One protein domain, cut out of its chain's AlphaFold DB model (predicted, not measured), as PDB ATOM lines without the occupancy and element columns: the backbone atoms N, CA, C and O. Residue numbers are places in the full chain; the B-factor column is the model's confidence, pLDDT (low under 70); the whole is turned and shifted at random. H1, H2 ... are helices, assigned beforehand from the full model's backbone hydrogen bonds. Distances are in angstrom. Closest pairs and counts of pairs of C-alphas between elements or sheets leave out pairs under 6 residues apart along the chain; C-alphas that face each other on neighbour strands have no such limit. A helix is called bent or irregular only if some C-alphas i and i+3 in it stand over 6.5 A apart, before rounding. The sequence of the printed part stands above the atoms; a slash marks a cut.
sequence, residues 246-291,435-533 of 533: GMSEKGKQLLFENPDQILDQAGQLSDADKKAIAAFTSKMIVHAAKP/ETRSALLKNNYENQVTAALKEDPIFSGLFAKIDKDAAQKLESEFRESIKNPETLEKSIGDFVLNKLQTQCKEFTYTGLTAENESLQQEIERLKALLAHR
ATOM      1  N   GLY A 246     104.236 124.356 125.791       71.75
ATOM      2  CA  GLY A 246     104.535 125.766 125.502       71.75
ATOM      3  C   GLY A 246     105.280 126.523 126.613       71.75
ATOM      4  O   GLY A 246     105.757 127.626 126.358       71.75
ATOM      5  N   MET A 247     105.457 125.939 127.806       85.88
ATOM      6  CA  MET A 247     106.355 126.492 128.830       85.88
ATOM      7  C   MET A 247     107.821 126.399 128.370       85.88
ATOM      8  O   MET A 247     108.229 125.406 127.757       85.88
ATOM      9  N   SER A 248     108.629 127.410 128.688       88.56
ATOM     10  CA  SER A 248     110.070 127.408 128.421       88.56
ATOM     11  C   SER A 248     110.808 126.376 129.283       88.56
ATOM     12  O   SER A 248     110.375 126.035 130.385       88.56
ATOM     13  N   GLU A 249     111.979 125.915 128.830       86.31
ATOM     14  CA  GLU A 249     112.816 124.995 129.620       86.31
ATOM     15  C   GLU A 249     113.216 125.587 130.981       86.31
ATOM     16  O   GLU A 249     113.311 124.859 131.965       86.31
ATOM     17  N   LYS A 250     113.360 126.918 131.074       86.81
ATOM     18  CA  LYS A 250     113.601 127.611 132.345       86.81
ATOM     19  C   LYS A 250     112.381 127.573 133.267       86.81
ATOM     20  O   LYS A 250     112.542 127.320 134.459       86.81
ATOM     21  N   GLY A 251     111.177 127.782 132.728       86.69
ATOM     22  CA  GLY A 251     109.927 127.616 133.472       86.69
ATOM     23  C   GLY A 251     109.788 126.197 134.028       86.69
ATOM     24  O   GLY A 251     109.562 126.030 135.224       86.69
ATOM     25  N   LYS A 252     110.036 125.176 133.195       87.31
ATOM     26  CA  LYS A 252     110.001 123.755 133.594       87.31
ATOM     27  C   LYS A 252     111.052 123.422 134.655       87.31
ATOM     28  O   LYS A 252     110.733 122.758 135.638       87.31
ATOM     29  N   GLN A 253     112.290 123.890 134.481       88.25
ATOM     30  CA  GLN A 253     113.373 123.673 135.443       88.25
ATOM     31  C   GLN A 253     113.045 124.291 136.806       88.25
ATOM     32  O   GLN A 253     113.209 123.635 137.835       88.25
ATOM     33  N   LEU A 254     112.550 125.528 136.833       87.94
ATOM     34  CA  LEU A 254     112.130 126.154 138.083       87.94
ATOM     35  C   LEU A 254     110.934 125.413 138.701       87.94
ATOM     36  O   LEU A 254     110.978 125.093 139.880       87.94
ATOM     37  N   LEU A 255     109.919 125.032 137.919       88.31
ATOM     38  CA  LEU A 255     108.728 124.348 138.437       88.31
ATOM     39  C   LEU A 255     108.996 122.943 139.002       88.31
ATOM     40  O   LEU A 255     108.335 122.528 139.956       88.31
ATOM     41  N   PHE A 256     109.941 122.196 138.425       85.00
ATOM     42  CA  PHE A 256     110.140 120.783 138.761       85.00
ATOM     43  C   PHE A 256     111.434 120.476 139.523       85.00
ATOM     44  O   PHE A 256     111.444 119.520 140.307       85.00
ATOM     45  N   GLU A 257     112.495 121.268 139.339       86.31
ATOM     46  CA  GLU A 257     113.789 121.073 140.008       86.31
ATOM     47  C   GLU A 257     114.006 122.051 141.175       86.31
ATOM     48  O   GLU A 257     114.429 121.606 142.239       86.31
ATOM     49  N   ASN A 258     113.690 123.346 141.005       87.44
ATOM     50  CA  ASN A 258     114.029 124.419 141.962       87.44
ATOM     51  C   ASN A 258     112.833 125.359 142.284       87.44
ATOM     52  O   ASN A 258     112.923 126.570 142.041       87.44
ATOM     53  N   PRO A 259     111.688 124.845 142.777       87.69
ATOM     54  CA  PRO A 259     110.461 125.638 142.922       87.69
ATOM     55  C   PRO A 259     110.546 126.713 144.012       87.69
ATOM     56  O   PRO A 259     109.907 127.754 143.897       87.69
ATOM     57  N   ASP A 260     111.399 126.511 145.014       85.44
ATOM     58  CA  ASP A 260     111.732 127.468 146.075       85.44
ATOM     59  C   ASP A 260     112.374 128.763 145.543       85.44
ATOM     60  O   ASP A 260     112.313 129.811 146.189       85.44
ATOM     61  N   GLN A 261     112.955 128.706 144.340       88.75
ATOM     62  CA  GLN A 261     113.602 129.832 143.666       88.75
ATOM     63  C   GLN A 261     112.673 130.550 142.675       88.75
ATOM     64  O   GLN A 261     113.093 131.535 142.064       88.75
ATOM     65  N   ILE A 262     111.423 130.094 142.495       91.75
ATOM     66  CA  ILE A 262     110.501 130.678 141.511       91.75
ATOM     67  C   ILE A 262     110.258 132.165 141.775       91.75
ATOM     68  O   ILE A 262     110.377 132.950 140.842       91.75
ATOM     69  N   LEU A 263     109.956 132.570 143.013       90.38
ATOM     70  CA  LEU A 263     109.657 133.974 143.338       90.38
ATOM     71  C   LEU A 263     110.881 134.878 143.111       90.38
ATOM     72  O   LEU A 263     110.794 135.895 142.413       90.38
ATOM     73  N   ASP A 264     112.038 134.442 143.619       87.06
ATOM     74  CA  ASP A 264     113.323 135.135 143.477       87.06
ATOM     75  C   ASP A 264     113.695 135.315 141.982       87.06
ATOM     76  O   ASP A 264     114.192 136.370 141.581       87.06
ATOM     77  N   GLN A 265     113.388 134.328 141.125       89.62
ATOM     78  CA  GLN A 265     113.678 134.356 139.682       89.62
ATOM     79  C   GLN A 265     112.508 134.798 138.775       89.62
ATOM     80  O   GLN A 265     112.708 134.899 137.563       89.62
ATOM     81  N   ALA A 266     111.312 135.098 139.295       88.50
ATOM     82  CA  ALA A 266     110.112 135.314 138.470       88.50
ATOM     83  C   ALA A 266     110.211 136.517 137.510       88.50
ATOM     84  O   ALA A 266     109.634 136.486 136.421       88.50
ATOM     85  N   GLY A 267     111.011 137.537 137.841       87.31
ATOM     86  CA  GLY A 267     111.344 138.635 136.920       87.31
ATOM     87  C   GLY A 267     112.118 138.203 135.662       87.31
ATOM     88  O   GLY A 267     112.232 138.978 134.719       87.31
ATOM     89  N   GLN A 268     112.632 136.969 135.627       89.94
ATOM     90  CA  GLN A 268     113.367 136.368 134.507       89.94
ATOM     91  C   GLN A 268     112.539 135.317 133.737       89.94
ATOM     92  O   GLN A 268     113.108 134.557 132.946       89.94
ATOM     93  N   LEU A 269     111.230 135.233 134.000       91.94
ATOM     94  CA  LEU A 269     110.268 134.359 133.323       91.94
ATOM     95  C   LEU A 269     109.359 135.162 132.386       91.94
ATOM     96  O   LEU A 269     109.022 136.315 132.671       91.94
ATOM     97  N   SER A 270     108.911 134.540 131.290       92.25
ATOM     98  CA  SER A 270     107.901 135.152 130.422       92.25
ATOM     99  C   SER A 270     106.527 135.165 131.102       92.25
ATOM    100  O   SER A 270     106.241 134.355 131.985       92.25
ATOM    101  N   ASP A 271     105.624 136.045 130.666       90.94
ATOM    102  CA  ASP A 271     104.255 136.060 131.202       90.94
ATOM    103  C   ASP A 271     103.439 134.820 130.798       90.94
ATOM    104  O   ASP A 271     102.437 134.513 131.443       90.94
ATOM    105  N   ALA A 272     103.878 134.074 129.778       90.06
ATOM    106  CA  ALA A 272     103.346 132.749 129.468       90.06
ATOM    107  C   ALA A 272     103.792 131.718 130.520       90.06
ATOM    108  O   ALA A 272     102.946 131.013 131.069       90.06
ATOM    109  N   ASP A 273     105.084 131.695 130.877       91.50
ATOM    110  CA  ASP A 273     105.605 130.826 131.943       91.50
ATOM    111  C   ASP A 273     104.926 131.129 133.287       91.50
ATOM    112  O   ASP A 273     104.467 130.209 133.957       91.50
ATOM    113  N   LYS A 274     104.797 132.412 133.666       93.62
ATOM    114  CA  LYS A 274     104.130 132.820 134.920       93.62
ATOM    115  C   LYS A 274     102.677 132.343 134.976       93.62
ATOM    116  O   LYS A 274     102.248 131.842 136.010       93.62
ATOM    117  N   LYS A 275     101.926 132.458 133.873       93.12
ATOM    118  CA  LYS A 275     100.535 131.970 133.779       93.12
ATOM    119  C   LYS A 275     100.449 130.449 133.879       93.12
ATOM    120  O   LYS A 275      99.592 129.944 134.596       93.12
ATOM    121  N   ALA A 276     101.338 129.726 133.201       90.94
ATOM    122  CA  ALA A 276     101.369 128.266 133.235       90.94
ATOM    123  C   ALA A 276     101.791 127.726 134.618       90.94
ATOM    124  O   ALA A 276     101.170 126.792 135.124       90.94
ATOM    125  N   ILE A 277     102.765 128.364 135.282       91.69
ATOM    126  CA  ILE A 277     103.116 128.085 136.684       91.69
ATOM    127  C   ILE A 277     101.919 128.374 137.595       91.69
ATOM    128  O   ILE A 277     101.523 127.495 138.349       91.69
ATOM    129  N   ALA A 278     101.286 129.548 137.496       93.50
ATOM    130  CA  ALA A 278     100.143 129.899 138.340       93.50
ATOM    131  C   ALA A 278      98.960 128.919 138.197       93.50
ATOM    132  O   ALA A 278      98.377 128.520 139.202       93.50
ATOM    133  N   ALA A 279      98.651 128.477 136.971       90.19
ATOM    134  CA  ALA A 279      97.607 127.485 136.696       90.19
ATOM    135  C   ALA A 279      97.970 126.056 137.152       90.19
ATOM    136  O   ALA A 279      97.083 125.257 137.456       90.19
ATOM    137  N   PHE A 280      99.260 125.713 137.209       89.81
ATOM    138  CA  PHE A 280      99.726 124.458 137.803       89.81
ATOM    139  C   PHE A 280      99.679 124.517 139.338       89.81
ATOM    140  O   PHE A 280      99.158 123.607 139.984       89.81
ATOM    141  N   THR A 281     100.179 125.605 139.926       90.06
ATOM    142  CA  THR A 281     100.228 125.821 141.376       90.06
ATOM    143  C   THR A 281      98.832 125.943 141.983       90.06
ATOM    144  O   THR A 281      98.597 125.384 143.051       90.06
ATOM    145  N   SER A 282      97.863 126.573 141.309       90.50
ATOM    146  CA  SER A 282      96.489 126.618 141.822       90.50
ATOM    147  C   SER A 282      95.858 125.227 141.923       90.50
ATOM    148  O   SER A 282      95.288 124.891 142.962       90.50
ATOM    149  N   LYS A 283      96.054 124.373 140.909       85.81
ATOM    150  CA  LYS A 283      95.648 122.960 140.949       85.81
ATOM    151  C   LYS A 283      96.379 122.177 142.032       85.81
ATOM    152  O   LYS A 283      95.734 121.433 142.764       85.81
ATOM    153  N   MET A 284      97.689 122.373 142.187       84.56
ATOM    154  CA  MET A 284      98.466 121.769 143.276       84.56
ATOM    155  C   MET A 284      97.919 122.154 144.657       84.56
ATOM    156  O   MET A 284      97.729 121.271 145.489       84.56
ATOM    157  N   ILE A 285      97.605 123.431 144.896       88.25
ATOM    158  CA  ILE A 285      97.066 123.918 146.177       88.25
ATOM    159  C   ILE A 285      95.661 123.349 146.434       88.25
ATOM    160  O   ILE A 285      95.404 122.857 147.531       88.25
ATOM    161  N   VAL A 286      94.769 123.326 145.435       84.25
ATOM    162  CA  VAL A 286      93.436 122.694 145.559       84.25
ATOM    163  C   VAL A 286      93.546 121.176 145.781       84.25
ATOM    164  O   VAL A 286      92.785 120.602 146.564       84.25
ATOM    165  N   HIS A 287      94.519 120.512 145.152       80.25
ATOM    166  CA  HIS A 287      94.747 119.075 145.313       80.25
ATOM    167  C   HIS A 287      95.441 118.712 146.648       80.25
ATOM    168  O   HIS A 287      95.207 117.631 147.197       80.25
ATOM    169  N   ALA A 288      96.249 119.617 147.210       82.50
ATOM    170  CA  ALA A 288      96.894 119.471 148.518       82.50
ATOM    171  C   ALA A 288      95.998 119.899 149.698       82.50
ATOM    172  O   ALA A 288      96.175 119.406 150.818       82.50
ATOM    173  N   ALA A 289      95.018 120.779 149.465       85.06
ATOM    174  CA  ALA A 289      93.993 121.128 150.440       85.06
ATOM    175  C   ALA A 289      93.201 119.878 150.848       85.06
ATOM    176  O   ALA A 289      92.781 119.089 150.002       85.06
ATOM    177  N   LYS A 290      93.023 119.680 152.160       83.69
ATOM    178  CA  LYS A 290      92.470 118.444 152.739       83.69
ATOM    179  C   LYS A 290      90.939 118.538 152.859       83.69
ATOM    180  O   LYS A 290      90.484 119.247 153.759       83.69
ATOM    181  N   PRO A 291      90.150 117.847 152.013       85.44
ATOM    182  CA  PRO A 291      88.687 117.887 152.064       85.44
ATOM    183  C   PRO A 291      88.139 117.164 153.301       85.44
ATOM    184  O   PRO A 291      88.766 116.223 153.799       85.44
ATOM    185  N   GLU A 435      85.201 118.416 141.320       75.38
ATOM    186  CA  GLU A 435      83.899 118.982 141.695       75.38
ATOM    187  C   GLU A 435      83.517 118.520 143.106       75.38
ATOM    188  O   GLU A 435      83.298 119.345 144.000       75.38
ATOM    189  N   THR A 436      83.568 117.209 143.356       81.88
ATOM    190  CA  THR A 436      83.335 116.616 144.680       81.88
ATOM    191  C   THR A 436      84.352 117.117 145.704       81.88
ATOM    192  O   THR A 436      83.984 117.466 146.828       81.88
ATOM    193  N   ARG A 437      85.632 117.235 145.324       82.00
ATOM    194  CA  ARG A 437      86.675 117.851 146.159       82.00
ATOM    195  C   ARG A 437      86.309 119.279 146.553       82.00
ATOM    196  O   ARG A 437      86.350 119.596 147.739       82.00
ATOM    197  N   SER A 438      85.909 120.116 145.597       74.25
ATOM    198  CA  SER A 438      85.510 121.507 145.863       74.25
ATOM    199  C   SER A 438      84.265 121.583 146.758       74.25
ATOM    200  O   SER A 438      84.202 122.407 147.672       74.25
ATOM    201  N   ALA A 439      83.308 120.665 146.582       78.12
ATOM    202  CA  ALA A 439      82.141 120.547 147.452       78.12
ATOM    203  C   ALA A 439      82.502 120.162 148.904       78.12
ATOM    204  O   ALA A 439      81.909 120.708 149.836       78.12
ATOM    205  N   LEU A 440      83.493 119.288 149.115       83.38
ATOM    206  CA  LEU A 440      83.968 118.860 150.444       83.38
ATOM    207  C   LEU A 440      84.885 119.871 151.159       83.38
ATOM    208  O   LEU A 440      85.240 119.664 152.322       83.38
ATOM    209  N   LEU A 441      85.269 120.966 150.496       80.81
ATOM    210  CA  LEU A 441      85.953 122.102 151.128       80.81
ATOM    211  C   LEU A 441      84.956 123.153 151.680       80.81
ATOM    212  O   LEU A 441      85.339 124.009 152.473       80.81
ATOM    213  N   LYS A 442      83.667 123.102 151.297       72.81
ATOM    214  CA  LYS A 442      82.686 124.215 151.382       72.81
ATOM    215  C   LYS A 442      82.686 125.096 152.637       72.81
ATOM    216  O   LYS A 442      82.582 126.309 152.495       72.81
ATOM    217  N   ASN A 443      82.782 124.527 153.838       69.31
ATOM    218  CA  ASN A 443      82.652 125.293 155.089       69.31
ATOM    219  C   ASN A 443      83.998 125.716 155.706       69.31
ATOM    220  O   ASN A 443      84.008 126.367 156.748       69.31
ATOM    221  N   ASN A 444      85.129 125.311 155.118       78.25
ATOM    222  CA  ASN A 444      86.462 125.524 155.693       78.25
ATOM    223  C   ASN A 444      87.560 125.753 154.629       78.25
ATOM    224  O   ASN A 444      88.752 125.718 154.954       78.25
ATOM    225  N   TYR A 445      87.161 125.985 153.369       80.94
ATOM    226  CA  TYR A 445      88.046 126.009 152.203       80.94
ATOM    227  C   TYR A 445      89.207 126.978 152.392       80.94
ATOM    228  O   TYR A 445      90.345 126.578 152.179       80.94
ATOM    229  N   GLU A 446      88.947 128.190 152.887       85.19
ATOM    230  CA  GLU A 446      89.965 129.204 153.185       85.19
ATOM    231  C   GLU A 446      91.096 128.663 154.068       85.19
ATOM    232  O   GLU A 446      92.269 128.831 153.746       85.19
ATOM    233  N   ASN A 447      90.776 127.968 155.164       86.06
ATOM    234  CA  ASN A 447      91.790 127.399 156.053       86.06
ATOM    235  C   ASN A 447      92.505 126.210 155.403       86.06
ATOM    236  O   ASN A 447      93.717 126.066 155.560       86.06
ATOM    237  N   GLN A 448      91.775 125.371 154.664       86.75
ATOM    238  CA  GLN A 448      92.321 124.186 153.997       86.75
ATOM    239  C   GLN A 448      93.284 124.560 152.858       86.75
ATOM    240  O   GLN A 448      94.351 123.954 152.753       86.75
ATOM    241  N   VAL A 449      92.962 125.583 152.058       88.88
ATOM    242  CA  VAL A 449      93.838 126.095 150.991       88.88
ATOM    243  C   VAL A 449      94.935 127.014 151.525       88.88
ATOM    244  O   VAL A 449      96.036 126.970 150.992       88.88
ATOM    245  N   THR A 450      94.717 127.774 152.609       90.81
ATOM    246  CA  THR A 450      95.805 128.545 153.258       90.81
ATOM    247  C   THR A 450      96.851 127.600 153.849       90.81
ATOM    248  O   THR A 450      98.047 127.817 153.678       90.81
ATOM    249  N   ALA A 451      96.426 126.500 154.479       89.25
ATOM    250  CA  ALA A 451      97.345 125.461 154.937       89.25
ATOM    251  C   ALA A 451      98.106 124.801 153.771       89.25
ATOM    252  O   ALA A 451      99.294 124.522 153.908       89.25
ATOM    253  N   ALA A 452      97.454 124.590 152.622       90.31
ATOM    254  CA  ALA A 452      98.110 124.063 151.425       90.31
ATOM    255  C   ALA A 452      99.102 125.060 150.793       90.31
ATOM    256  O   ALA A 452     100.193 124.646 150.423       90.31
ATOM    257  N   LEU A 453      98.779 126.360 150.736       93.12
ATOM    258  CA  LEU A 453      99.685 127.417 150.262       93.12
ATOM    259  C   LEU A 453     100.962 127.495 151.114       93.12
ATOM    260  O   LEU A 453     102.055 127.643 150.579       93.12
ATOM    261  N   LYS A 454     100.846 127.376 152.441       90.38
ATOM    262  CA  LYS A 454     102.002 127.448 153.355       90.38
ATOM    263  C   LYS A 454     102.966 126.271 153.216       90.38
ATOM    264  O   LYS A 454     104.153 126.427 153.486       90.38
ATOM    265  N   GLU A 455     102.461 125.120 152.781       88.38
ATOM    266  CA  GLU A 455     103.246 123.918 152.480       88.38
ATOM    267  C   GLU A 455     103.624 123.812 150.984       88.38
ATOM    268  O   GLU A 455     104.301 122.860 150.590       88.38
ATOM    269  N   ASP A 456     103.200 124.759 150.135       90.88
ATOM    270  CA  ASP A 456     103.518 124.753 148.704       90.88
ATOM    271  C   ASP A 456     105.018 125.034 148.475       90.88
ATOM    272  O   ASP A 456     105.573 125.940 149.109       90.88
ATOM    273  N   PRO A 457     105.713 124.311 147.576       86.44
ATOM    274  CA  PRO A 457     107.148 124.496 147.359       86.44
ATOM    275  C   PRO A 457     107.587 125.902 146.912       86.44
ATOM    276  O   PRO A 457     108.747 126.241 147.118       86.44
ATOM    277  N   ILE A 458     106.700 126.718 146.329       90.38
ATOM    278  CA  ILE A 458     107.003 128.096 145.905       90.38
ATOM    279  C   ILE A 458     106.902 129.069 147.089       90.38
ATOM    280  O   ILE A 458     107.735 129.963 147.240       90.38
ATOM    281  N   PHE A 459     105.890 128.898 147.944       91.00
ATOM    282  CA  PHE A 459     105.572 129.850 149.016       91.00
ATOM    283  C   PHE A 459     106.138 129.462 150.386       91.00
ATOM    284  O   PHE A 459     106.457 130.349 151.174       91.00
ATOM    285  N   SER A 460     106.336 128.174 150.676       88.94
ATOM    286  CA  SER A 460     106.949 127.701 151.932       88.94
ATOM    287  C   SER A 460     108.332 128.321 152.183       88.94
ATOM    288  O   SER A 460     108.624 128.764 153.295       88.94
ATOM    289  N   GLY A 461     109.151 128.457 151.134       86.19
ATOM    290  CA  GLY A 461     110.439 129.154 151.188       86.19
ATOM    291  C   GLY A 461     110.323 130.655 151.486       86.19
ATOM    292  O   GLY A 461     111.215 131.214 152.117       86.19
ATOM    293  N   LEU A 462     109.224 131.312 151.092       88.94
ATOM    294  CA  LEU A 462     108.938 132.703 151.454       88.94
ATOM    295  C   LEU A 462     108.461 132.808 152.909       88.94
ATOM    296  O   LEU A 462     109.014 133.603 153.662       88.94
ATOM    297  N   PHE A 463     107.509 131.967 153.330       90.38
ATOM    298  CA  PHE A 463     107.006 131.916 154.711       90.38
ATOM    299  C   PHE A 463     108.094 131.599 155.754       90.38
ATOM    300  O   PHE A 463     107.927 131.938 156.921       90.38
ATOM    301  N   ALA A 464     109.207 130.979 155.347       87.62
ATOM    302  CA  ALA A 464     110.389 130.766 156.186       87.62
ATOM    303  C   ALA A 464     111.404 131.935 156.175       87.62
ATOM    304  O   ALA A 464     112.286 131.973 157.034       87.62
ATOM    305  N   LYS A 465     111.314 132.863 155.207       86.56
ATOM    306  CA  LYS A 465     112.187 134.048 155.059       86.56
ATOM    307  C   LYS A 465     111.585 135.318 155.682       86.56
ATOM    308  O   LYS A 465     112.342 136.152 156.174       86.56
ATOM    309  N   ILE A 466     110.265 135.499 155.598       87.62
ATOM    310  CA  ILE A 466     109.559 136.712 156.056       87.62
ATOM    311  C   ILE A 466     109.226 136.658 157.552       87.62
ATOM    312  O   ILE A 466     109.193 135.585 158.156       87.62
ATOM    313  N   ASP A 467     108.974 137.816 158.161       88.00
ATOM    314  CA  ASP A 467     108.523 137.881 159.551       88.00
ATOM    315  C   ASP A 467     107.053 137.442 159.716       88.00
ATOM    316  O   ASP A 467     106.315 137.198 158.757       88.00
ATOM    317  N   LYS A 468     106.624 137.320 160.975       89.88
ATOM    318  CA  LYS A 468     105.296 136.815 161.332       89.88
ATOM    319  C   LYS A 468     104.160 137.732 160.866       89.88
ATOM    320  O   LYS A 468     103.099 137.224 160.509       89.88
ATOM    321  N   ASP A 469     104.358 139.042 160.880       88.88
ATOM    322  CA  ASP A 469     103.297 140.006 160.596       88.88
ATOM    323  C   ASP A 469     103.155 140.171 159.072       88.88
ATOM    324  O   ASP A 469     102.038 140.157 158.550       88.88
ATOM    325  N   ALA A 470     104.273 140.148 158.335       88.00
ATOM    326  CA  ALA A 470     104.297 139.978 156.881       88.00
ATOM    327  C   ALA A 470     103.637 138.655 156.438       88.00
ATOM    328  O   ALA A 470     102.825 138.650 155.510       88.00
ATOM    329  N   ALA A 471     103.909 137.541 157.131       91.69
ATOM    330  CA  ALA A 471     103.244 136.261 156.877       91.69
ATOM    331  C   ALA A 471     101.730 136.323 157.134       91.69
ATOM    332  O   ALA A 471     100.955 135.780 156.347       91.69
ATOM    333  N   GLN A 472     101.288 137.017 158.190       91.88
ATOM    334  CA  GLN A 472      99.863 137.215 158.465       91.88
ATOM    335  C   GLN A 472      99.181 138.133 157.437       91.88
ATOM    336  O   GLN A 472      98.039 137.856 157.064       91.88
ATOM    337  N   LYS A 473      99.868 139.166 156.921       92.75
ATOM    338  CA  LYS A 473      99.378 139.997 155.802       92.75
ATOM    339  C   LYS A 473      99.200 139.150 154.534       92.75
ATOM    340  O   LYS A 473      98.113 139.145 153.963       92.75
ATOM    341  N   LEU A 474     100.199 138.341 154.171       93.31
ATOM    342  CA  LEU A 474     100.144 137.430 153.018       93.31
ATOM    343  C   LEU A 474      99.038 136.361 153.147       93.31
ATOM    344  O   LEU A 474      98.323 136.100 152.180       93.31
ATOM    345  N   GLU A 475      98.853 135.762 154.331       94.31
ATOM    346  CA  GLU A 475      97.740 134.834 154.595       94.31
ATOM    347  C   GLU A 475      96.365 135.513 154.498       94.31
ATOM    348  O   GLU A 475      95.401 134.870 154.083       94.31
ATOM    349  N   SER A 476      96.263 136.793 154.870       92.94
ATOM    350  CA  SER A 476      95.010 137.558 154.817       92.94
ATOM    351  C   SER A 476      94.649 137.945 153.382       92.94
ATOM    352  O   SER A 476      93.554 137.619 152.930       92.94
ATOM    353  N   GLU A 477      95.590 138.518 152.623       94.06
ATOM    354  CA  GLU A 477      95.413 138.821 151.192       94.06
ATOM    355  C   GLU A 477      95.048 137.571 150.380       94.06
ATOM    356  O   GLU A 477      94.206 137.622 149.479       94.06
ATOM    357  N   PHE A 478      95.646 136.421 150.716       94.75
ATOM    358  CA  PHE A 478      95.301 135.158 150.076       94.75
ATOM    359  C   PHE A 478      93.839 134.772 150.315       94.75
ATOM    360  O   PHE A 478      93.142 134.442 149.358       94.75
ATOM    361  N   ARG A 479      93.346 134.860 151.555       91.50
ATOM    362  CA  ARG A 479      91.937 134.578 151.887       91.50
ATOM    363  C   ARG A 479      90.988 135.551 151.194       91.50
ATOM    364  O   ARG A 479      90.033 135.114 150.565       91.50
ATOM    365  N   GLU A 480      91.296 136.847 151.226       91.19
ATOM    366  CA  GLU A 480      90.497 137.899 150.577       91.19
ATOM    367  C   GLU A 480      90.397 137.726 149.046       91.19
ATOM    368  O   GLU A 480      89.407 138.141 148.433       91.19
ATOM    369  N   SER A 481      91.370 137.056 148.415       91.06
ATOM    370  CA  SER A 481      91.314 136.708 146.987       91.06
ATOM    371  C   SER A 481      90.256 135.641 146.646       91.06
ATOM    372  O   SER A 481      89.781 135.579 145.503       91.06
ATOM    373  N   ILE A 482      89.843 134.813 147.615       88.12
ATOM    374  CA  ILE A 482      88.988 133.639 147.405       88.12
ATOM    375  C   ILE A 482      87.558 133.931 147.869       88.12
ATOM    376  O   ILE A 482      87.191 133.736 149.020       88.12
ATOM    377  N   LYS A 483      86.717 134.376 146.932       80.62
ATOM    378  CA  LYS A 483      85.365 134.883 147.244       80.62
ATOM    379  C   LYS A 483      84.291 133.801 147.388       80.62
ATOM    380  O   LYS A 483      83.208 134.093 147.887       80.62
ATOM    381  N   ASN A 484      84.536 132.601 146.865       80.44
ATOM    382  CA  ASN A 484      83.639 131.444 146.915       80.44
ATOM    383  C   ASN A 484      84.413 130.165 146.500       80.44
ATOM    384  O   ASN A 484      85.455 130.275 145.845       80.44
ATOM    385  N   PRO A 485      83.917 128.954 146.829       77.31
ATOM    386  CA  PRO A 485      84.577 127.697 146.461       77.31
ATOM    387  C   PRO A 485      84.404 127.284 144.983       77.31
ATOM    388  O   PRO A 485      85.120 126.399 144.526       77.31
ATOM    389  N   GLU A 486      83.490 127.891 144.221       79.12
ATOM    390  CA  GLU A 486      83.245 127.551 142.805       79.12
ATOM    391  C   GLU A 486      84.310 128.168 141.880       79.12
ATOM    392  O   GLU A 486      84.717 127.562 140.893       79.12
ATOM    393  N   THR A 487      84.839 129.343 142.234       84.12
ATOM    394  CA  THR A 487      85.949 130.002 141.532       84.12
ATOM    395  C   THR A 487      87.315 129.716 142.167       84.12
ATOM    396  O   THR A 487      88.269 130.436 141.882       84.12
ATOM    397  N   LEU A 488      87.434 128.693 143.022       85.50
ATOM    398  CA  LEU A 488      88.601 128.452 143.884       85.50
ATOM    399  C   LEU A 488      89.928 128.331 143.114       85.50
ATOM    400  O   LEU A 488      90.866 129.078 143.390       85.50
ATOM    401  N   GLU A 489      89.996 127.446 142.112       86.62
ATOM    402  CA  GLU A 489      91.195 127.262 141.270       86.62
ATOM    403  C   GLU A 489      91.586 128.565 140.550       86.62
ATOM    404  O   GLU A 489      92.772 128.877 140.421       86.62
ATOM    405  N   LYS A 490      90.591 129.360 140.130       89.94
ATOM    406  CA  LYS A 490      90.822 130.646 139.469       89.94
ATOM    407  C   LYS A 490      91.331 131.705 140.447       89.94
ATOM    408  O   LYS A 490      92.349 132.315 140.157       89.94
ATOM    409  N   SER A 491      90.676 131.905 141.593       92.19
ATOM    410  CA  SER A 491      91.108 132.870 142.619       92.19
ATOM    411  C   SER A 491      92.549 132.615 143.061       92.19
ATOM    412  O   SER A 491      93.352 133.544 143.113       92.19
ATOM    413  N   ILE A 492      92.901 131.348 143.304       92.50
ATOM    414  CA  ILE A 492      94.267 130.959 143.670       92.50
ATOM    415  C   ILE A 492      95.228 131.197 142.493       92.50
ATOM    416  O   ILE A 492      96.327 131.700 142.704       92.50
ATOM    417  N   GLY A 493      94.826 130.897 141.252       93.12
ATOM    418  CA  GLY A 493      95.635 131.163 140.057       93.12
ATOM    419  C   GLY A 493      95.898 132.655 139.823       93.12
ATOM    420  O   GLY A 493      97.040 133.045 139.593       93.12
ATOM    421  N   ASP A 494      94.871 133.498 139.946       95.12
ATOM    422  CA  ASP A 494      94.970 134.955 139.816       95.12
ATOM    423  C   ASP A 494      95.870 135.549 140.926       95.12
ATOM    424  O   ASP A 494      96.720 136.397 140.645       95.12
ATOM    425  N   PHE A 495      95.763 135.052 142.169       95.81
ATOM    426  CA  PHE A 495      96.649 135.425 143.282       95.81
ATOM    427  C   PHE A 495      98.108 135.012 143.039       95.81
ATOM    428  O   PHE A 495      99.013 135.840 143.152       95.81
ATOM    429  N   VAL A 496      98.360 133.749 142.672       95.25
ATOM    430  CA  VAL A 496      99.725 133.261 142.413       95.25
ATOM    431  C   VAL A 496     100.341 134.013 141.232       95.25
ATOM    432  O   VAL A 496     101.501 134.411 141.308       95.25
ATOM    433  N   LEU A 497      99.573 134.297 140.175       95.75
ATOM    434  CA  LEU A 497     100.033 135.108 139.048       95.75
ATOM    435  C   LEU A 497     100.411 136.534 139.478       95.75
ATOM    436  O   LEU A 497     101.471 137.015 139.078       95.75
ATOM    437  N   ASN A 498      99.600 137.186 140.318       95.12
ATOM    438  CA  ASN A 498      99.922 138.501 140.876       95.12
ATOM    439  C   ASN A 498     101.236 138.469 141.673       95.12
ATOM    440  O   ASN A 498     102.133 139.268 141.408       95.12
ATOM    441  N   LYS A 499     101.405 137.503 142.582       94.19
ATOM    442  CA  LYS A 499     102.618 137.391 143.405       94.19
ATOM    443  C   LYS A 499     103.866 136.979 142.602       94.19
ATOM    444  O   LYS A 499     104.968 137.418 142.926       94.19
ATOM    445  N   LEU A 500     103.713 136.258 141.486       93.00
ATOM    446  CA  LEU A 500     104.778 136.043 140.488       93.00
ATOM    447  C   LEU A 500     105.140 137.322 139.709       93.00
ATOM    448  O   LEU A 500     106.284 137.479 139.286       93.00
ATOM    449  N   GLN A 501     104.190 138.236 139.502       91.94
ATOM    450  CA  GLN A 501     104.430 139.525 138.843       91.94
ATOM    451  C   GLN A 501     105.093 140.542 139.789       91.94
ATOM    452  O   GLN A 501     106.045 141.205 139.379       91.94
ATOM    453  N   THR A 502     104.657 140.633 141.053       89.00
ATOM    454  CA  THR A 502     105.280 141.508 142.072       89.00
ATOM    455  C   THR A 502     106.573 140.931 142.656       89.00
ATOM    456  O   THR A 502     107.351 141.661 143.270       89.00
ATOM    457  N   GLN A 503     106.826 139.630 142.464       87.06
ATOM    458  CA  GLN A 503     107.874 138.852 143.140       87.06
ATOM    459  C   GLN A 503     107.777 138.904 144.679       87.06
ATOM    460  O   GLN A 503     108.795 138.818 145.362       87.06
ATOM    461  N   CYS A 504     106.573 139.108 145.228       86.06
ATOM    462  CA  CYS A 504     106.329 139.325 146.660       86.06
ATOM    463  C   CYS A 504     107.156 140.465 147.296       86.06
ATOM    464  O   CYS A 504     107.372 140.448 148.508       86.06
ATOM    465  N   LYS A 505     107.624 141.457 146.516       82.81
ATOM    466  CA  LYS A 505     108.530 142.525 146.998       82.81
ATOM    467  C   LYS A 505     108.006 143.247 148.241       82.81
ATOM    468  O   LYS A 505     108.772 143.443 149.179       82.81
ATOM    469  N   GLU A 506     106.702 143.504 148.269       82.81
ATOM    470  CA  GLU A 506     105.915 144.084 149.369       82.81
ATOM    471  C   GLU A 506     106.032 143.340 150.726       82.81
ATOM    472  O   GLU A 506     105.777 143.929 151.773       82.81
ATOM    473  N   PHE A 507     106.448 142.065 150.731       83.19
ATOM    474  CA  PHE A 507     106.686 141.251 151.937       83.19
ATOM    475  C   PHE A 507     108.174 141.051 152.255       83.19
ATOM    476  O   PHE A 507     108.518 140.376 153.225       83.19
ATOM    477  N   THR A 508     109.077 141.583 151.430       78.25
ATOM    478  CA  THR A 508     110.525 141.387 151.576       78.25
ATOM    479  C   THR A 508     111.203 142.685 151.984       78.25
ATOM    480  O   THR A 508     110.962 143.734 151.393       78.25
ATOM    481  N   TYR A 509     112.130 142.612 152.942       76.31
ATOM    482  CA  TYR A 509     112.926 143.770 153.358       76.31
ATOM    483  C   TYR A 509     113.643 144.446 152.173       76.31
ATOM    484  O   TYR A 509     113.671 145.669 152.069       76.31
ATOM    485  N   THR A 510     114.188 143.653 151.246       77.75
ATOM    486  CA  THR A 510     114.864 144.140 150.032       77.75
ATOM    487  C   THR A 510     113.912 144.833 149.057       77.75
ATOM    488  O   THR A 510     114.275 145.869 148.506       77.75
ATOM    489  N   GLY A 511     112.702 144.300 148.862       80.06
ATOM    490  CA  GLY A 511     111.670 144.928 148.036       80.06
ATOM    491  C   GLY A 511     111.182 146.250 148.625       80.06
ATOM    492  O   GLY A 511     111.235 147.264 147.939       80.06
ATOM    493  N   LEU A 512     110.819 146.258 149.912       80.75
ATOM    494  CA  LEU A 512     110.391 147.462 150.636       80.75
ATOM    495  C   LEU A 512     111.481 148.548 150.682       80.75
ATOM    496  O   LEU A 512     111.173 149.732 150.568       80.75
ATOM    497  N   THR A 513     112.758 148.165 150.803       80.88
ATOM    498  CA  THR A 513     113.880 149.121 150.735       80.88
ATOM    499  C   THR A 513     113.966 149.766 149.348       80.88
ATOM    500  O   THR A 513     114.003 150.988 149.249       80.88
ATOM    501  N   ALA A 514     113.931 148.965 148.278       81.50
ATOM    502  CA  ALA A 514     114.004 149.472 146.905       81.50
ATOM    503  C   ALA A 514     112.773 150.309 146.503       81.50
ATOM    504  O   ALA A 514     112.895 151.265 145.738       81.50
ATOM    505  N   GLU A 515     111.589 149.981 147.026       83.31
ATOM    506  CA  GLU A 515     110.370 150.769 146.827       83.31
ATOM    507  C   GLU A 515     110.450 152.120 147.551       83.31
ATOM    508  O   GLU A 515     110.200 153.153 146.931       83.31
ATOM    509  N   ASN A 516     110.914 152.146 148.807       83.00
ATOM    510  CA  ASN A 516     111.187 153.391 149.530       83.00
ATOM    511  C   ASN A 516     112.235 154.262 148.813       83.00
ATOM    512  O   ASN A 516     112.031 155.466 148.676       83.00
ATOM    513  N   GLU A 517     113.328 153.678 148.307       87.44
ATOM    514  CA  GLU A 517     114.334 154.401 147.511       87.44
ATOM    515  C   GLU A 517     113.738 154.985 146.216       87.44
ATOM    516  O   GLU A 517     114.014 156.136 145.873       87.44
ATOM    517  N   SER A 518     112.879 154.233 145.519       87.31
ATOM    518  CA  SER A 518     112.184 154.694 144.310       87.31
ATOM    519  C   SER A 518     111.188 155.825 144.602       87.31
ATOM    520  O   SER A 518     111.118 156.794 143.845       87.31
ATOM    521  N   LEU A 519     110.426 155.727 145.697       88.50
ATOM    522  CA  LEU A 519     109.493 156.767 146.135       88.50
ATOM    523  C   LEU A 519     110.238 158.038 146.556       88.50
ATOM    524  O   LEU A 519     109.837 159.135 146.170       88.50
ATOM    525  N   GLN A 520     111.357 157.902 147.271       89.12
ATOM    526  CA  GLN A 520     112.212 159.024 147.655       89.12
ATOM    527  C   GLN A 520     112.770 159.757 146.422       89.12
ATOM    528  O   GLN A 520     112.754 160.987 146.386       89.12
ATOM    529  N   GLN A 521     113.190 159.026 145.382       90.00
ATOM    530  CA  GLN A 521     113.670 159.616 144.127       90.00
ATOM    531  C   GLN A 521     112.576 160.384 143.367       90.00
ATOM    532  O   GLN A 521     112.841 161.491 142.895       90.00
ATOM    533  N   GLU A 522     111.341 159.871 143.274       88.75
ATOM    534  CA  GLU A 522     110.251 160.637 142.643       88.75
ATOM    535  C   GLU A 522     109.829 161.837 143.513       88.75
ATOM    536  O   GLU A 522     109.539 162.903 142.976       88.75
ATOM    537  N   ILE A 523     109.885 161.732 144.849       89.44
ATOM    538  CA  ILE A 523     109.676 162.873 145.759       89.44
ATOM    539  C   ILE A 523     110.737 163.962 145.528       89.44
ATOM    540  O   ILE A 523     110.381 165.135 145.413       89.44
ATOM    541  N   GLU A 524     112.022 163.615 145.413       90.00
ATOM    542  CA  GLU A 524     113.088 164.580 145.102       90.00
ATOM    543  C   GLU A 524     112.924 165.191 143.705       90.00
ATOM    544  O   GLU A 524     113.052 166.405 143.538       90.00
ATOM    545  N   ARG A 525     112.543 164.383 142.710       90.81
ATOM    546  CA  ARG A 525     112.237 164.836 141.346       90.81
ATOM    547  C   ARG A 525     111.058 165.813 141.308       90.81
ATOM    548  O   ARG A 525     111.131 166.832 140.622       90.81
ATOM    549  N   LEU A 526     109.998 165.551 142.072       89.81
ATOM    550  CA  LEU A 526     108.845 166.444 142.215       89.81
ATOM    551  C   LEU A 526     109.208 167.728 142.981       89.81
ATOM    552  O   LEU A 526     108.808 168.813 142.556       89.81
ATOM    553  N   LYS A 527     110.019 167.639 144.046       86.56
ATOM    554  CA  LYS A 527     110.573 168.807 144.762       86.56
ATOM    555  C   LYS A 527     111.432 169.678 143.828       86.56
ATOM    556  O   LYS A 527     111.290 170.899 143.846       86.56
ATOM    557  N   ALA A 528     112.246 169.084 142.953       88.31
ATOM    558  CA  ALA A 528     113.037 169.812 141.956       88.31
ATOM    559  C   ALA A 528     112.170 170.481 140.868       88.31
ATOM    560  O   ALA A 528     112.397 171.638 140.520       88.31
ATOM    561  N   LEU A 529     111.135 169.794 140.366       86.25
ATOM    562  CA  LEU A 529     110.172 170.372 139.414       86.25
ATOM    563  C   LEU A 529     109.368 171.539 140.017       86.25
ATOM    564  O   LEU A 529     109.010 172.467 139.294       86.25
ATOM    565  N   LEU A 530     109.111 171.511 141.330       78.00
ATOM    566  CA  LEU A 530     108.521 172.624 142.077       78.00
ATOM    567  C   LEU A 530     109.499 173.791 142.271       78.00
ATOM    568  O   LEU A 530     109.100 174.938 142.115       78.00
ATOM    569  N   ALA A 531     110.776 173.520 142.558       76.12
ATOM    570  CA  ALA A 531     111.804 174.551 142.745       76.12
ATOM    571  C   ALA A 531     112.144 175.346 141.464       76.12
ATOM    572  O   ALA A 531     112.765 176.406 141.541       76.12
ATOM    573  N   HIS A 532     111.730 174.857 140.291       63.44
ATOM    574  CA  HIS A 532     111.881 175.527 138.995       63.44
ATOM    575  C   HIS A 532     110.590 176.225 138.496       63.44
ATOM    576  O   HIS A 532     110.471 176.504 137.300       63.44
ATOM    577  N   ARG A 533     109.637 176.526 139.396       50.09
ATOM    578  CA  ARG A 533     108.403 177.307 139.153       50.09
ATOM    579  C   ARG A 533     108.196 178.402 140.203       50.09
ATOM    580  O   ARG A 533     107.906 179.551 139.810       50.09
TER     581      ARG A 533
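Overview. This is residues 246 to 291 and 435 to 533 of the 533 residues of the protein "WH2 motif protein" of Vibrio aquimaris (UniProt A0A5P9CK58). What does the model look like? A long helical arm, residues 516 to 533, of which 516 to 531 belong to H9, sticks out from a compact body of mostly crossed helices, with H8 at its core and H3 crossing it. H1 and H2 pack at one side of this body, H5 and H7 at another. What is it made of? The printed part has 145 residues with nine named helices, H1 to H9 in order, and no named strand: all helix, only just loose, close to compact, radius of gyration of the C-alphas 17.9 A, spanning 66 by 37 by 27 A.

Along the chain. Where is the longest helix? H9, residues 509 to 531, is 32.6 A long and ends at C-alpha 531 (111.804, 174.551, 142.745). Where are the others? H8 is residues 488 to 502, 21.3 A; H3 271 to 288, 25.1 A; H7 468 to 481, 20.0 A. H1 is residues 249 to 256, from C-alpha 249 (112.816, 124.995, 129.620); H2 259 to 268, H4 435 to 440, H5 445 to 454, H6 460 to 463.

Arrangement. What touches what? H9 touches no helix. H8 touches H3 at a steep tilt of 45 degrees, opposite ways, closest at the C-alphas of Ser 282 and Gly 493, 4.9 A. What else is near? H8 touches H2, closest C-alphas Leu 500 and Ala 266, 5.7 A, with residues 499 to 501 alone. H4 is close to H8 but not clearly touching, 7.9 A between the C-alphas of Ser 438 and Leu 488. Are the backbones helical? Every O i to N i+4 pair is within hydrogen-bond range in H1, H4, H5, H7, H8 and H9, against 13 of 14 in H3 and 2 of 6 in irregular H2, where 5 of 7 O i to N i+3 pairs are and C-alphas 264 and 267 are 7.7 A apart; H6 is too short for such a pair.

Size, cuts and confidence. Is it cut? Residues 292 to 434 are not printed, and C-alphas 291 and 435 are 11.5 A apart. Where is confidence low? Residues 443, 532 and 533 are under 70 in pLDDT. Are links long? Of the links printed whole, none is long.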